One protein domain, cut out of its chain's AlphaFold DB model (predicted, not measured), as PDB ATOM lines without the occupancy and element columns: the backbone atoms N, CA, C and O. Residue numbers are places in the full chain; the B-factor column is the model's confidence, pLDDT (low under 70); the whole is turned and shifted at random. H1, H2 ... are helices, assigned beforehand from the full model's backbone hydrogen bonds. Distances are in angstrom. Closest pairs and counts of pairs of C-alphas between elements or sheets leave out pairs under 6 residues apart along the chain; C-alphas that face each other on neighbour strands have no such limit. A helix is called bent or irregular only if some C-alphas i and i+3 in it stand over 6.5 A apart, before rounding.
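AT A GLANCE: This is residues 320 to 384 of the 738 residues of an uncharacterized protein of Serendipita vermifera MAFF 305830 (UniProt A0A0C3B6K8). What shape does the model show? It is a long, open loop of helices: H1 and H2 lead out along the longest axis, residues 338 to 344 stick out at the far end, H3 and H4 lead back, and H5 folds back on the end of H4 as a helical hairpin. How full and how large is it? It is loose, with few contacts between helices and a radius of gyration of the C-alphas of 13.7 A, and its outline is elongated, spanning 40 by 23 by 17 A. What is it made of? The printed part has 65 residues with five named helices, H1 to H5 in order along the chain, and no named strand; its class is all helix.

HOW THE PARTS SIT: What do the first two helices meet? H1, residues 320 to 328, touches no helix, but is near H5, residues 373 to 380, with 8 pairs of C-alphas within 10 A. H2, residues 331 to 335, only just touches H3, residues 345 to 353, with 3 pairs of C-alphas within 8 A; the closest are those of Leu 333 and Tyr 352, 4.9 A apart. How does the longest helix stand to its neighbours? H4, residues 355 to 369, is close to H3 but not clearly touching it, the closest C-alphas being those of Phe 351 and Val 357, 6.4 A apart; the two run the same way at a steep tilt of 58 degrees. H4 touches H5 with residues 365 to 369 alone, closest at the C-alphas of Arg 369 and Lys 376, 4.0 A apart; this hairpin runs opposite ways at a shallow tilt of 17 degrees. Which helices are apart? Among them are H1 and H2, H1 and H4, and H3 and H5. What do the backbones show? Every O i to N i+4 pair is within hydrogen-bond range in H1, H2 and H5, against 10 of 11 in H4 and 1 of 5 in H3, where 3 of 6 O i to N i+3 pairs are within range.

IN THESE COORDINATES: Where do the helices begin and end? H1 begins at C-alpha 320, (232.343, 194.397, 308.842), and measures 11.5 A; H2, residues 331 to 335, measures 5.0 A. H3, residues 345 to 353, measures 11.7 A, and H4, from C-alpha 355 at (235.867, 182.399, 287.447) to residue 369, measures 20.8 A. H5, residues 373 to 380, measures 10.2 A and ends at C-alpha 380, (227.553, 196.883, 296.775). Is any helix uneven? H3 is irregular: C-alphas 347 and 350 are 7.3 A apart. H2 is neither bent nor irregular, but only just: C-alphas 332 and 335 are 6.1 A apart.

THE WHOLE: How far does it reach? The two C-alphas farthest apart are those of Ile 340 and Asn 373, at 40.5 A. How are the helices linked? The printed part has no cut; the link from H2 to H3 is short, with 9 residues, and the others are tight. Where is confidence low? The mean pLDDT of the printed part is 70.3, and residues 328 to 354 are under 70.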
ATOM      1  N   HIS A 320     231.967 193.465 309.905       81.94
ATOM      2  CA  HIS A 320     232.343 194.397 308.842       81.94
ATOM      3  C   HIS A 320     233.851 194.381 308.597       81.94
ATOM      4  O   HIS A 320     234.272 194.334 307.448       81.94
ATOM      5  N   GLN A 321     234.674 194.379 309.650       83.38
ATOM      6  CA  GLN A 321     236.124 194.267 309.504       83.38
ATOM      7  C   GLN A 321     236.508 192.923 308.885       83.38
ATOM      8  O   GLN A 321     237.175 192.913 307.854       83.38
ATOM      9  N   ILE A 322     236.032 191.809 309.445       81.94
ATOM     10  CA  ILE A 322     236.289 190.459 308.928       81.94
ATOM     11  C   ILE A 322     235.891 190.365 307.461       81.94
ATOM     12  O   ILE A 322     236.681 189.889 306.660       81.94
ATOM     13  N   LEU A 323     234.703 190.842 307.088       81.81
ATOM     14  CA  LEU A 323     234.228 190.779 305.712       81.81
ATOM     15  C   LEU A 323     234.923 191.786 304.809       81.81
ATOM     16  O   LEU A 323     235.117 191.473 303.648       81.81
ATOM     17  N   SER A 324     235.366 192.941 305.309       79.25
ATOM     18  CA  SER A 324     236.200 193.847 304.512       79.25
ATOM     19  C   SER A 324     237.519 193.168 304.181       79.25
ATOM     20  O   SER A 324     237.914 193.151 303.026       79.25
ATOM     21  N   PHE A 325     238.123 192.476 305.151       74.12
ATOM     22  CA  PHE A 325     239.299 191.664 304.903       74.12
ATOM     23  C   PHE A 325     238.983 190.458 304.032       74.12
ATOM     24  O   PHE A 325     239.755 190.207 303.138       74.12
ATOM     25  N   ALA A 326     237.880 189.735 304.210       75.12
ATOM     26  CA  ALA A 326     237.581 188.524 303.441       75.12
ATOM     27  C   ALA A 326     237.109 188.818 302.008       75.12
ATOM     28  O   ALA A 326     237.354 188.032 301.098       75.12
ATOM     29  N   PHE A 327     236.421 189.940 301.791       73.50
ATOM     30  CA  PHE A 327     236.001 190.385 300.468       73.50
ATOM     31  C   PHE A 327     237.157 191.007 299.712       73.50
ATOM     32  O   PHE A 327     237.330 190.713 298.529       73.50
ATOM     33  N   ASP A 328     237.925 191.873 300.366       60.16
ATOM     34  CA  ASP A 328     239.067 192.481 299.710       60.16
ATOM     35  C   ASP A 328     240.298 191.597 299.733       60.16
ATOM     36  O   ASP A 328     241.187 191.944 298.972       60.16
ATOM     37  N   ALA A 329     240.362 190.517 300.535       57.25
ATOM     38  CA  ALA A 329     241.535 189.654 300.697       57.25
ATOM     39  C   ALA A 329     242.018 189.189 299.334       57.25
ATOM     40  O   ALA A 329     241.516 188.196 298.803       57.25
ATOM     41  N   PRO A 330     243.088 189.824 298.839       49.94
ATOM     42  CA  PRO A 330     243.888 189.248 297.795       49.94
ATOM     43  C   PRO A 330     244.861 188.253 298.449       49.94
ATOM     44  O   PRO A 330     245.615 187.564 297.794       49.94
ATOM     45  N   TYR A 331     244.934 188.182 299.782       43.03
ATOM     46  CA  TYR A 331     246.188 187.763 300.386       43.03
ATOM     47  C   TYR A 331     246.428 186.257 300.270       43.03
ATOM     48  O   TYR A 331     247.491 185.846 299.822       43.03
ATOM     49  N   VAL A 332     245.410 185.451 300.576       44.03
ATOM     50  CA  VAL A 332     245.461 183.981 300.459       44.03
ATOM     51  C   VAL A 332     245.021 183.499 299.072       44.03
ATOM     52  O   VAL A 332     245.360 182.393 298.687       44.03
ATOM     53  N   LEU A 333     244.285 184.319 298.311       44.28
ATOM     54  CA  LEU A 333     243.700 183.956 297.008       44.28
ATOM     55  C   LEU A 333     244.345 184.672 295.805       44.28
ATOM     56  O   LEU A 333     243.993 184.386 294.670       44.28
ATOM     57  N   ASP A 334     245.258 185.618 296.015       45.09
ATOM     58  CA  ASP A 334     245.987 186.343 294.959       45.09
ATOM     59  C   ASP A 334     247.505 186.414 295.203       45.09
ATOM     60  O   ASP A 334     248.229 186.617 294.232       45.09
ATOM     61  N   THR A 335     248.022 186.293 296.442       44.09
ATOM     62  CA  THR A 335     249.438 186.652 296.707       44.09
ATOM     63  C   THR A 335     250.271 185.705 297.567       44.09
ATOM     64  O   THR A 335     251.489 185.780 297.472       44.09
ATOM     65  N   VAL A 336     249.692 184.849 298.410       49.44
ATOM     66  CA  VAL A 336     250.466 183.984 299.314       49.44
ATOM     67  C   VAL A 336     249.816 182.612 299.381       49.44
ATOM     68  O   VAL A 336     248.770 182.432 299.999       49.44
ATOM     69  N   ILE A 337     250.468 181.635 298.759       53.12
ATOM     70  CA  ILE A 337     250.252 180.233 299.108       53.12
ATOM     71  C   ILE A 337     251.101 180.002 300.333       53.12
ATOM     72  O   ILE A 337     252.304 180.232 300.257       53.12
ATOM     73  N   ASP A 338     250.492 179.580 301.435       53.28
ATOM     74  CA  ASP A 338     251.259 179.134 302.587       53.28
ATOM     75  C   ASP A 338     252.113 177.927 302.149       53.28
ATOM     76  O   ASP A 338     251.563 176.852 301.868       53.28
ATOM     77  N   PRO A 339     253.447 178.083 302.025       54.00
ATOM     78  CA  PRO A 339     254.299 176.978 301.612       54.00
ATOM     79  C   PRO A 339     254.382 175.900 302.707       54.00
ATOM     80  O   PRO A 339     254.867 174.799 302.445       54.00
ATOM     81  N   ILE A 340     253.920 176.205 303.926       54.53
ATOM     82  CA  ILE A 340     254.088 175.405 305.135       54.53
ATOM     83  C   ILE A 340     252.844 174.553 305.424       54.53
ATOM     84  O   ILE A 340     253.013 173.371 305.731       54.53
ATOM     85  N   GLU A 341     251.622 175.096 305.323       52.72
ATOM     86  CA  GLU A 341     250.422 174.385 305.813       52.72
ATOM     87  C   GLU A 341     249.757 173.439 304.796       52.72
ATOM     88  O   GLU A 341     249.450 172.311 305.175       52.72
ATOM     89  N   ASP A 342     249.637 173.801 303.511       51.50
ATOM     90  CA  ASP A 342     249.046 172.901 302.495       51.50
ATOM     91  C   ASP A 342     249.902 172.704 301.233       51.50
ATOM     92  O   ASP A 342     249.760 171.676 300.564       51.50
ATOM     93  N   GLY A 343     250.852 173.608 300.951       52.91
ATOM     94  CA  GLY A 343     252.019 173.391 300.082       52.91
ATOM     95  C   GLY A 343     251.771 172.758 298.706       52.91
ATOM     96  O   GLY A 343     252.683 172.125 298.185       52.91
ATOM     97  N   CYS A 344     250.556 172.850 298.154       63.44
ATOM     98  CA  CYS A 344     250.226 172.325 296.836       63.44
ATOM     99  C   CYS A 344     249.469 173.368 296.018       63.44
ATOM    100  O   CYS A 344     248.253 173.522 296.146       63.44
ATOM    101  N   TYR A 345     250.200 174.062 295.151       67.56
ATOM    102  CA  TYR A 345     249.646 174.957 294.153       67.56
ATOM    103  C   TYR A 345     248.556 174.270 293.341       67.56
ATOM    104  O   TYR A 345     247.470 174.824 293.251       67.56
ATOM    105  N   TRP A 346     248.782 173.054 292.843       66.19
ATOM    106  CA  TRP A 346     247.814 172.352 292.003       66.19
ATOM    107  C   TRP A 346     246.452 172.159 292.666       66.19
ATOM    108  O   TRP A 346     245.403 172.364 292.060       66.19
ATOM    109  N   HIS A 347     246.437 171.789 293.948       61.34
ATOM    110  CA  HIS A 347     245.177 171.608 294.665       61.34
ATOM    111  C   HIS A 347     244.495 172.936 294.967       61.34
ATOM    112  O   HIS A 347     243.268 172.965 295.115       61.34
ATOM    113  N   SER A 348     245.274 174.013 295.033       61.78
ATOM    114  CA  SER A 348     244.781 175.337 295.351       61.78
ATOM    115  C   SER A 348     244.590 176.245 294.124       61.78
ATOM    116  O   SER A 348     244.003 177.307 294.282       61.78
ATOM    117  N   GLN A 349     245.021 175.862 292.915       60.88
ATOM    118  CA  GLN A 349     245.051 176.731 291.726       60.88
ATOM    119  C   GLN A 349     243.668 177.277 291.353       60.88
ATOM    120  O   GLN A 349     243.536 178.454 291.007       60.88
ATOM    121  N   ASP A 350     242.633 176.451 291.544       50.25
ATOM    122  CA  ASP A 350     241.225 176.796 291.327       50.25
ATOM    123  C   ASP A 350     240.826 178.049 292.131       50.25
ATOM    124  O   ASP A 350     240.020 178.864 291.694       50.25
ATOM    125  N   PHE A 351     241.432 178.265 293.300       50.00
ATOM    126  CA  PHE A 351     241.116 179.400 294.163       50.00
ATOM    127  C   PHE A 351     241.695 180.732 293.673       50.00
ATOM    128  O   PHE A 351     241.146 181.783 294.009       50.00
ATOM    129  N   TYR A 352     242.775 180.712 292.886       54.50
ATOM    130  CA  TYR A 352     243.496 181.936 292.528       54.50
ATOM    131  C   TYR A 352     242.916 182.602 291.280       54.50
ATOM    132  O   TYR A 352     242.773 183.829 291.237       54.50
ATOM    133  N   HIS A 353     242.495 181.807 290.290       55.88
ATOM    134  CA  HIS A 353     242.127 182.319 288.965       55.88
ATOM    135  C   HIS A 353     240.826 181.747 288.376       55.88
ATOM    136  O   HIS A 353     240.447 182.166 287.281       55.88
ATOM    137  N   ASP A 354     240.102 180.852 289.065       65.38
ATOM    138  CA  ASP A 354     238.858 180.294 288.515       65.38
ATOM    139  C   ASP A 354     237.680 181.269 288.663       65.38
ATOM    140  O   ASP A 354     237.248 181.657 289.758       65.38
ATOM    141  N   GLU A 355     237.095 181.622 287.521       72.56
ATOM    142  CA  GLU A 355     235.867 182.399 287.447       72.56
ATOM    143  C   GLU A 355     234.727 181.735 288.229       72.56
ATOM    144  O   GLU A 355     233.935 182.424 288.873       72.56
ATOM    145  N   LYS A 356     234.641 180.402 288.232       73.94
ATOM    146  CA  LYS A 356     233.590 179.659 288.936       73.94
ATOM    147  C   LYS A 356     233.651 179.885 290.438       73.94
ATOM    148  O   LYS A 356     232.599 180.083 291.047       73.94
ATOM    149  N   VAL A 357     234.849 179.908 291.025       71.50
ATOM    150  CA  VAL A 357     235.043 180.190 292.456       71.50
ATOM    151  C   VAL A 357     234.600 181.616 292.766       71.50
ATOM    152  O   VAL A 357     233.856 181.852 293.722       71.50
ATOM    153  N   TYR A 358     234.941 182.571 291.899       75.88
ATOM    154  CA  TYR A 358     234.429 183.930 292.034       75.88
ATOM    155  C   TYR A 358     232.902 183.995 291.919       75.88
ATOM    156  O   TYR A 358     232.271 184.596 292.788       75.88
ATOM    157  N   ILE A 359     232.283 183.345 290.927       77.94
ATOM    158  CA  ILE A 359     230.818 183.301 290.781       77.94
ATOM    159  C   ILE A 359     230.173 182.685 292.024       77.94
ATOM    160  O   ILE A 359     229.175 183.216 292.514       77.94
ATOM    161  N   ALA A 360     230.721 181.592 292.555       78.19
ATOM    162  CA  ALA A 360     230.232 180.971 293.783       78.19
ATOM    163  C   ALA A 360     230.293 181.955 294.963       78.19
ATOM    164  O   ALA A 360     229.295 182.149 295.661       78.19
ATOM    165  N   SER A 361     231.411 182.667 295.117       77.69
ATOM    166  CA  SER A 361     231.561 183.687 296.158       77.69
ATOM    167  C   SER A 361     230.623 184.896 295.961       77.69
ATOM    168  O   SER A 361     230.106 185.442 296.935       77.69
ATOM    169  N   GLU A 362     230.323 185.300 294.719       79.25
ATOM    170  CA  GLU A 362     229.323 186.336 294.410       79.25
ATOM    171  C   GLU A 362     227.898 185.883 294.749       79.25
ATOM    172  O   GLU A 362     227.115 186.660 295.304       79.25
ATOM    173  N   ARG A 363     227.548 184.617 294.485       83.44
ATOM    174  CA  ARG A 363     226.249 184.047 294.887       83.44
ATOM    175  C   ARG A 363     226.063 184.115 296.399       83.44
ATOM    176  O   ARG A 363     224.996 184.506 296.861       83.44
ATOM    177  N   GLN A 364     227.103 183.806 297.165       78.62
ATOM    178  CA  GLN A 364     227.066 183.927 298.622       78.62
ATOM    179  C   GLN A 364     226.935 185.388 299.062       78.62
ATOM    180  O   GLN A 364     226.101 185.704 299.905       78.62
ATOM    181  N   ARG A 365     227.661 186.321 298.442       82.12
ATOM    182  CA  ARG A 365     227.514 187.759 298.733       82.12
ATOM    183  C   ARG A 365     226.128 188.300 298.423       82.12
ATOM    184  O   ARG A 365     225.645 189.176 299.135       82.12
ATOM    185  N   LYS A 366     225.450 187.751 297.415       84.19
ATOM    186  CA  LYS A 366     224.049 188.082 297.143       84.19
ATOM    187  C   LYS A 366     223.155 187.793 298.353       84.19
ATOM    188  O   LYS A 366     222.308 188.623 298.648       84.19
ATOM    189  N   THR A 367     223.399 186.713 299.098       86.12
ATOM    190  CA  THR A 367     222.651 186.433 300.340       86.12
ATOM    191  C   THR A 367     222.931 187.465 301.437       86.12
ATOM    192  O   THR A 367     222.025 187.851 302.166       86.12
ATOM    193  N   LEU A 368     224.153 188.010 301.508       83.88
ATOM    194  CA  LEU A 368     224.490 189.069 302.467       83.88
ATOM    195  C   LEU A 368     223.762 190.385 302.165       83.88
ATOM    196  O   LEU A 368     223.384 191.097 303.096       83.88
ATOM    197  N   ARG A 369     223.475 190.680 300.889       86.75
ATOM    198  CA  ARG A 369     222.641 191.838 300.504       86.75
ATOM    199  C   ARG A 369     221.218 191.756 301.057       86.75
ATOM    200  O   ARG A 369     220.570 192.786 301.207       86.75
ATOM    201  N   GLU A 370     220.725 190.553 301.338       88.56
ATOM    202  CA  GLU A 370     219.356 190.324 301.810       88.56
ATOM    203  C   GLU A 370     219.216 190.508 303.331       88.56
ATOM    204  O   GLU A 370     218.097 190.587 303.832       88.56
ATOM    205  N   VAL A 371     220.326 190.630 304.073       85.19
ATOM    206  CA  VAL A 371     220.310 190.737 305.542       85.19
ATOM    207  C   VAL A 371     219.748 192.083 306.010       85.19
ATOM    208  O   VAL A 371     218.813 192.126 306.806       85.19
ATOM    209  N   CYS A 372     220.330 193.201 305.559       85.06
ATOM    210  CA  CYS A 372     219.830 194.553 305.831       85.06
ATOM    211  C   CYS A 372     220.440 195.580 304.859       85.06
ATOM    212  O   CYS A 372     221.424 195.284 304.182       85.06
ATOM    213  N   ASN A 373     219.920 196.813 304.842       87.31
ATOM    214  CA  ASN A 373     220.402 197.875 303.945       87.31
ATOM    215  C   ASN A 373     221.889 198.223 304.132       87.31
ATOM    216  O   ASN A 373     222.576 198.434 303.142       87.31
ATOM    217  N   ASN A 374     222.399 198.231 305.369       85.75
ATOM    218  CA  ASN A 374     223.819 198.497 305.633       85.75
ATOM    219  C   ASN A 374     224.724 197.395 305.048       85.75
ATOM    220  O   ASN A 374     225.756 197.678 304.450       85.75
ATOM    221  N   TRP A 375     224.302 196.128 305.152       86.19
ATOM    222  CA  TRP A 375     225.005 195.003 304.526       86.19
ATOM    223  C   TRP A 375     224.934 195.057 303.006       86.19
ATOM    224  O   TRP A 375     225.926 194.783 302.337       86.19
ATOM    225  N   LYS A 376     223.776 195.435 302.460       88.69
ATOM    226  CA  LYS A 376     223.613 195.661 301.028       88.69
ATOM    227  C   LYS A 376     224.581 196.731 300.532       88.69
ATOM    228  O   LYS A 376     225.358 196.441 299.635       88.69
ATOM    229  N   GLU A 377     224.597 197.907 301.155       86.56
ATOM    230  CA  GLU A 377     225.521 198.993 300.809       86.56
ATOM    231  C   GLU A 377     226.984 198.542 300.935       86.56
ATOM    232  O   GLU A 377     227.797 198.773 300.042       86.56
ATOM    233  N   PHE A 378     227.328 197.827 302.007       85.81
ATOM    234  CA  PHE A 378     228.662 197.266 302.191       85.81
ATOM    235  C   PHE A 378     229.057 196.285 301.073       85.81
ATOM    236  O   PHE A 378     230.163 196.374 300.545       85.81
ATOM    237  N   VAL A 379     228.177 195.361 300.684       86.62
ATOM    238  CA  VAL A 379     228.441 194.410 299.590       86.62
ATOM    239  C   VAL A 379     228.493 195.126 298.239       86.62
ATOM    240  O   VAL A 379     229.350 194.806 297.418       86.62
ATOM    241  N   ASP A 380     227.618 196.103 298.013       85.31
ATOM    242  CA  ASP A 380     227.553 196.883 296.775       85.31
ATOM    243  C   ASP A 380     228.817 197.746 296.594       85.31
ATOM    244  O   ASP A 380     229.331 197.855 295.484       85.31
ATOM    245  N   ASN A 381     229.432 198.224 297.685       82.88
ATOM    246  CA  ASN A 381     230.762 198.855 297.670       82.88
ATOM    247  C   ASN A 381     231.892 197.928 297.181       82.88
ATOM    248  O   ASN A 381     232.955 198.402 296.783       82.88
ATOM    249  N   HIS A 382     231.672 196.613 297.222       81.44
ATOM    250  CA  HIS A 382     232.600 195.586 296.747       81.44
ATOM    251  C   HIS A 382     232.096 194.913 295.458       81.44
ATOM    252  O   HIS A 382     232.606 193.858 295.057       81.44
ATOM    253  N   GLN A 383     231.089 195.491 294.801       81.56
ATOM    254  CA  GLN A 383     230.651 195.053 293.484       81.56
ATOM    255  C   GLN A 383     231.742 195.357 292.445       81.56
ATOM    256  O   GLN A 383     232.535 196.283 292.609       81.56
ATOM    257  N   TYR A 384     231.800 194.560 291.376       85.12
ATOM    258  CA  TYR A 384     232.757 194.742 290.275       85.12
ATOM    259  C   TYR A 384     234.238 194.623 290.680       85.12
ATOM    260  O   TYR A 384     235.114 195.206 290.046       85.12
TER     261      TYR A 384